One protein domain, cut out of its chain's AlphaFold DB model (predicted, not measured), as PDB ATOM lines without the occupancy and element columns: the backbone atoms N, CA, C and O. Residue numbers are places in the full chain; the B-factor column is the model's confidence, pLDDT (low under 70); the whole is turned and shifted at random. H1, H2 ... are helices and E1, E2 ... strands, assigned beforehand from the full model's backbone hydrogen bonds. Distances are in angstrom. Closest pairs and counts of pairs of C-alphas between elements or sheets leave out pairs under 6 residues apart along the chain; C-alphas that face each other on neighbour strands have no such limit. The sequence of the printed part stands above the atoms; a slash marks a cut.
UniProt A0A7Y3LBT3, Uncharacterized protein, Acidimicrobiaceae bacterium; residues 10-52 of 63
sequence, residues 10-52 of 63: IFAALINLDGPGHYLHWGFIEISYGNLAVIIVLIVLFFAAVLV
ATOM      1  N   ILE A  10     200.486 158.852 179.469       75.81
ATOM      2  CA  ILE A  10     200.584 159.807 178.352       75.81
ATOM      3  C   ILE A  10     200.605 159.060 177.012       75.81
ATOM      4  O   ILE A  10     199.875 159.433 176.100       75.81
ATOM      5  N   PHE A  11     201.375 157.973 176.896       67.56
ATOM      6  CA  PHE A  11     201.371 157.130 175.694       67.56
ATOM      7  C   PHE A  11     199.991 156.525 175.404       67.56
ATOM      8  O   PHE A  11     199.571 156.497 174.249       67.56
ATOM      9  N   ALA A  12     199.265 156.098 176.440       61.56
ATOM     10  CA  ALA A  12     197.901 155.596 176.307       61.56
ATOM     11  C   ALA A  12     196.900 156.695 175.906       61.56
ATOM     12  O   ALA A  12     196.003 156.425 175.121       61.56
ATOM     13  N   ALA A  13     197.069 157.931 176.385       65.38
ATOM     14  CA  ALA A  13     196.218 159.070 176.027       65.38
ATOM     15  C   ALA A  13     196.472 159.607 174.603       65.38
ATOM     16  O   ALA A  13     195.565 160.152 173.978       65.38
ATOM     17  N   LEU A  14     197.692 159.449 174.075       63.16
ATOM     18  CA  LEU A  14     198.023 159.778 172.681       63.16
ATOM     19  C   LEU A  14     197.378 158.805 171.684       63.16
ATOM     20  O   LEU A  14     197.132 159.166 170.533       63.16
ATOM     21  N   ILE A  15     197.095 157.578 172.120       60.09
ATOM     22  CA  ILE A  15     196.369 156.578 171.344       60.09
ATOM     23  C   ILE A  15     194.887 156.757 171.677       60.09
ATOM     24  O   ILE A  15     194.395 156.252 172.679       60.09
ATOM     25  N   ASN A  16     194.170 157.525 170.852       55.16
ATOM     26  CA  ASN A  16     192.739 157.748 171.037       55.16
ATOM     27  C   ASN A  16     191.976 156.416 170.891       55.16
ATOM     28  O   ASN A  16     191.731 155.939 169.785       55.16
ATOM     29  N   LEU A  17     191.641 155.807 172.029       55.66
ATOM     30  CA  LEU A  17     190.804 154.608 172.142       55.66
ATOM     31  C   LEU A  17     189.303 154.962 172.241       55.66
ATOM     32  O   LEU A  17     188.478 154.060 172.325       55.66
ATOM     33  N   ASP A  18     188.964 156.257 172.207       53.59
ATOM     34  CA  ASP A  18     187.605 156.823 172.299       53.59
ATOM     35  C   ASP A  18     186.886 156.944 170.939       53.59
ATOM     36  O   ASP A  18     185.830 157.568 170.823       53.59
ATOM     37  N   GLY A  19     187.424 156.341 169.875       51.78
ATOM     38  CA  GLY A  19     186.653 156.132 168.650       51.78
ATOM     39  C   GLY A  19     185.550 155.099 168.913       51.78
ATOM     40  O   GLY A  19     185.821 154.140 169.635       51.78
ATOM     41  N   PRO A  20     184.330 155.237 168.349       50.75
ATOM     42  CA  PRO A  20     183.270 154.248 168.520       50.75
ATOM     43  C   PRO A  20     183.826 152.893 168.098       50.75
ATOM     44  O   PRO A  20     184.051 152.654 166.905       50.75
ATOM     45  N   GLY A  21     184.137 152.065 169.101       51.56
ATOM     46  CA  GLY A  21     184.806 150.794 168.909       51.56
ATOM     47  C   GLY A  21     183.988 150.041 167.888       51.56
ATOM     48  O   GLY A  21     182.830 149.722 168.142       51.56
ATOM     49  N   HIS A  22     184.525 149.842 166.688       51.44
ATOM     50  CA  HIS A  22     183.844 148.961 165.766       51.44
ATOM     51  C   HIS A  22     183.977 147.566 166.398       51.44
ATOM     52  O   HIS A  22     185.016 146.924 166.359       51.44
ATOM     53  N   TYR A  23     182.970 147.127 167.134       54.31
ATOM     54  CA  TYR A  23     182.985 145.803 167.730       54.31
ATOM     55  C   TYR A  23     182.671 144.822 166.612       54.31
ATOM     56  O   TYR A  23     181.597 144.899 166.006       54.31
ATOM     57  N   LEU A  24     183.610 143.928 166.294       59.06
ATOM     58  CA  LEU A  24     183.344 142.881 165.318       59.06
ATOM     59  C   LEU A  24     182.354 141.897 165.956       59.06
ATOM     60  O   LEU A  24     182.734 141.056 166.768       59.06
ATOM     61  N   HIS A  25     181.072 142.046 165.622       60.50
ATOM     62  CA  HIS A  25     179.990 141.200 166.119       60.50
ATOM     63  C   HIS A  25     180.004 139.852 165.388       60.50
ATOM     64  O   HIS A  25     179.338 139.669 164.371       60.50
ATOM     65  N   TRP A  26     180.763 138.888 165.906       60.88
ATOM     66  CA  TRP A  26     180.707 137.496 165.454       60.88
ATOM     67  C   TRP A  26     179.887 136.662 166.450       60.88
ATOM     68  O   TRP A  26     180.403 135.848 167.213       60.88
ATOM     69  N   GLY A  27     178.577 136.931 166.493       59.53
ATOM     70  CA  GLY A  27     177.609 136.202 167.320       59.53
ATOM     71  C   GLY A  27     177.462 136.730 168.753       59.53
ATOM     72  O   GLY A  27     176.571 137.530 169.008       59.53
ATOM     73  N   PHE A  28     178.288 136.253 169.692       54.19
ATOM     74  CA  PHE A  28     178.113 136.450 171.151       54.19
ATOM     75  C   PHE A  28     179.308 137.145 171.841       54.19
ATOM     76  O   PHE A  28     179.296 137.354 173.050       54.19
ATOM     77  N   ILE A  29     180.365 137.488 171.099       54.38
ATOM     78  CA  ILE A  29     181.628 137.981 171.664       54.38
ATOM     79  C   ILE A  29     181.935 139.356 171.066       54.38
ATOM     80  O   ILE A  29     182.170 139.474 169.864       54.38
ATOM     81  N   GLU A  30     181.946 140.393 171.902       57.25
ATOM     82  CA  GLU A  30     182.356 141.746 171.520       57.25
ATOM     83  C   GLU A  30     183.888 141.844 171.522       57.25
ATOM     84  O   GLU A  30     184.517 142.124 172.543       57.25
ATOM     85  N   ILE A  31     184.522 141.595 170.374       61.91
ATOM     86  CA  ILE A  31     185.969 141.800 170.228       61.91
ATOM     87  C   ILE A  31     186.201 143.194 169.639       61.91
ATOM     88  O   ILE A  31     185.887 143.457 168.478       61.91
ATOM     89  N   SER A  32     186.759 144.097 170.449       67.75
ATOM     90  CA  SER A  32     187.235 145.407 169.990       67.75
ATOM     91  C   SER A  32     188.407 145.235 169.013       67.75
ATOM     92  O   SER A  32     189.346 144.487 169.311       67.75
ATOM     93  N   TYR A  33     188.406 145.962 167.881       67.75
ATOM     94  CA  TYR A  33     189.547 145.986 166.942       67.75
ATOM     95  C   TYR A  33     190.877 146.296 167.636       67.75
ATOM     96  O   TYR A  33     191.915 145.814 167.185       67.75
ATOM     97  N   GLY A  34     190.861 147.045 168.746       70.62
ATOM     98  CA  GLY A  34     192.065 147.318 169.531       70.62
ATOM     99  C   GLY A  34     192.720 146.039 170.059       70.62
ATOM    100  O   GLY A  34     193.922 145.848 169.895       70.62
ATOM    101  N   ASN A  35     191.936 145.113 170.614       79.25
ATOM    102  CA  ASN A  35     192.467 143.850 171.131       79.25
ATOM    103  C   ASN A  35     192.917 142.916 169.995       79.25
ATOM    104  O   ASN A  35     193.933 142.233 170.109       79.25
ATOM    105  N   LEU A  36     192.202 142.932 168.863       79.38
ATOM    106  CA  LEU A  36     192.584 142.182 167.666       79.38
ATOM    107  C   LEU A  36     193.935 142.652 167.106       79.38
ATOM    108  O   LEU A  36     194.785 141.826 166.781       79.38
ATOM    109  N   ALA A  37     194.163 143.969 167.047       84.81
ATOM    110  CA  ALA A  37     195.436 144.538 166.617       84.81
ATOM    111  C   ALA A  37     196.592 144.086 167.521       84.81
ATOM    112  O   ALA A  37     197.638 143.675 167.019       84.81
ATOM    113  N   VAL A  38     196.391 144.082 168.843       87.94
ATOM    114  CA  VAL A  38     197.391 143.590 169.806       87.94
ATOM    115  C   VAL A  38     197.712 142.112 169.568       87.94
ATOM    116  O   VAL A  38     198.886 141.750 169.514       87.94
ATOM    117  N   ILE A  39     196.699 141.263 169.370       87.19
ATOM    118  CA  ILE A  39     196.896 139.836 169.064       87.19
ATOM    119  C   ILE A  39     197.731 139.664 167.790       87.19
ATOM    120  O   ILE A  39     198.696 138.903 167.791       87.19
ATOM    121  N   ILE A  40     197.405 140.396 166.719       92.69
ATOM    122  CA  ILE A  40     198.152 140.342 165.453       92.69
ATOM    123  C   ILE A  40     199.614 140.741 165.671       92.69
ATOM    124  O   ILE A  40     200.515 140.036 165.220       92.69
ATOM    125  N   VAL A  41     199.863 141.835 166.395       95.81
ATOM    126  CA  VAL A  41     201.221 142.301 166.709       95.81
ATOM    127  C   VAL A  41     202.004 141.239 167.482       95.81
ATOM    128  O   VAL A  41     203.145 140.945 167.126       95.81
ATOM    129  N   LEU A  42     201.397 140.619 168.499       96.19
ATOM    130  CA  LEU A  42     202.035 139.554 169.278       96.19
ATOM    131  C   LEU A  42     202.363 138.325 168.426       96.19
ATOM    132  O   LEU A  42     203.450 137.767 168.561       96.19
ATOM    133  N   ILE A  43     201.471 137.929 167.518       96.38
ATOM    134  CA  ILE A  43     201.715 136.830 166.574       96.38
ATOM    135  C   ILE A  43     202.894 137.163 165.651       96.38
ATOM    136  O   ILE A  43     203.794 136.342 165.481       96.38
ATOM    137  N   VAL A  44     202.929 138.372 165.084       96.88
ATOM    138  CA  VAL A  44     204.031 138.824 164.221       96.88
ATOM    139  C   VAL A  44     205.359 138.805 164.974       96.88
ATOM    140  O   VAL A  44     206.340 138.278 164.458       96.88
ATOM    141  N   LEU A  45     205.392 139.329 166.201       95.69
ATOM    142  CA  LEU A  45     206.576 139.306 167.063       95.69
ATOM    143  C   LEU A  45     207.028 137.882 167.384       95.69
ATOM    144  O   LEU A  45     208.223 137.605 167.366       95.69
ATOM    145  N   PHE A  46     206.089 136.976 167.651       95.19
ATOM    146  CA  PHE A  46     206.390 135.574 167.908       95.19
ATOM    147  C   PHE A  46     207.072 134.922 166.702       95.19
ATOM    148  O   PHE A  46     208.145 134.337 166.839       95.19
ATOM    149  N   PHE A  47     206.501 135.082 165.505       96.25
ATOM    150  CA  PHE A  47     207.131 134.592 164.281       96.25
ATOM    151  C   PHE A  47     208.474 135.268 164.030       96.25
ATOM    152  O   PHE A  47     209.436 134.583 163.705       96.25
ATOM    153  N   ALA A  48     208.576 136.579 164.236       94.25
ATOM    154  CA  ALA A  48     209.841 137.287 164.121       94.25
ATOM    155  C   ALA A  48     210.897 136.686 165.057       94.25
ATOM    156  O   ALA A  48     211.998 136.413 164.610       94.25
ATOM    157  N   ALA A  49     210.569 136.387 166.313       89.69
ATOM    158  CA  ALA A  49     211.504 135.758 167.243       89.69
ATOM    159  C   ALA A  49     211.914 134.335 166.822       89.69
ATOM    160  O   ALA A  49     213.061 133.951 167.018       89.69
ATOM    161  N   VAL A  50     210.999 133.559 166.231       91.19
ATOM    162  CA  VAL A  50     211.308 132.215 165.710       91.19
ATOM    163  C   VAL A  50     212.184 132.288 164.456       91.19
ATOM    164  O   VAL A  50     213.081 131.467 164.285       91.19
ATOM    165  N   LEU A  51     211.919 133.248 163.566       91.69
ATOM    166  CA  LEU A  51     212.610 133.378 162.285       91.69
ATOM    167  C   LEU A  51     213.930 134.143 162.393       91.69
ATOM    168  O   LEU A  51     214.817 133.895 161.582       91.69
ATOM    169  N   VAL A  52     214.061 135.079 163.335       89.31
ATOM    170  CA  VAL A  52     215.290 135.848 163.546       89.31
ATOM    171  C   VAL A  52     216.304 134.931 164.235       89.31
ATOM    172  O   VAL A  52     216.145 134.612 165.415       89.31
TER     173      VAL A  52
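Overview. This is residues 10 to 52 of the 63 residues of an uncharacterized protein of Acidimicrobiaceae bacterium (UniProt A0A7Y3LBT3). A long straight helix, H2, reaches away from one end of a small two-stranded hairpin, E1 and E2, whose turn at residues 26 to 29 points away from a short helix, H1; residues 15 to 22 lead from H1 to the hairpin, and the whole is an open, flat T on its side, with H2 as the stem and H1, residues 15 to 22 and the hairpin as the crossbar. There is no packed core: residues 10 to 16 and residues 37 to 52 stand free, and the free part of H2 makes most of the long arm. The printed part has 43 residues, with two named helices and two named strands in the order H1, E1, E2, H2; the strands form one antiparallel sheet in the order E1 - E2, and the class is mostly helix. The whole is only just loose, close to extended, with a radius of gyration of the C-alphas of 13.7 A, and the C-alphas span 37 by 34 by 9 A.

Arrangement. The printed part begins with H1, residues 10 to 14, and a short link of 8 residues joins it to E1, residues 23 to 25. A tight link of 4 residues leads on to E2, residues 30 to 32, and E1 and E2 form a hairpin. They are antiparallel neighbours, with 144 degrees between their N-to-C directions. The C-alphas of Tyr 23 and Ser 32 face each other at 4.8 A, and those of His 25 and Glu 30 at 5.9 A. The N of Leu 24 and the O of Ile 31 are within hydrogen-bond range, at 3.2 A. H2, residues 33 to 51, follows E2 by a tight link with 0 residues between them. The closest C-alphas of E1 and H2 are those of Tyr 23 and Tyr 33, 6.6 A apart, while their centres are 19.8 A apart. H1 is apart from both E2 and H2. In H1 and H2 every O i to N i+4 pair is within hydrogen-bond range.

Along the chain. H1, residues 10 to 14, begins with C-alpha 10 at (200.584, 159.807, 178.352). E1, residues 23 to 25, is 5.7 A from first to last C-alpha, with C-alpha 23 at (182.985, 145.803, 167.730). E2, residues 30 to 32, is 6.3 A long in the same measure. H2, residues 33 to 51, is 26.7 A from first to last C-alpha and ends with C-alpha 51 at (212.610, 133.378, 162.285).

Size, cuts and confidence. The two C-alphas farthest apart are those of Phe 28 and Val 52, at 38.0 A. The first and last printed C-alphas, of Ile 10 and Val 52, are 31.8 A apart. The printed part has no cut and no long link. The mean pLDDT of the printed part is 72.8; residues 11 to 33 are under 70, and the mean for H2 is 89.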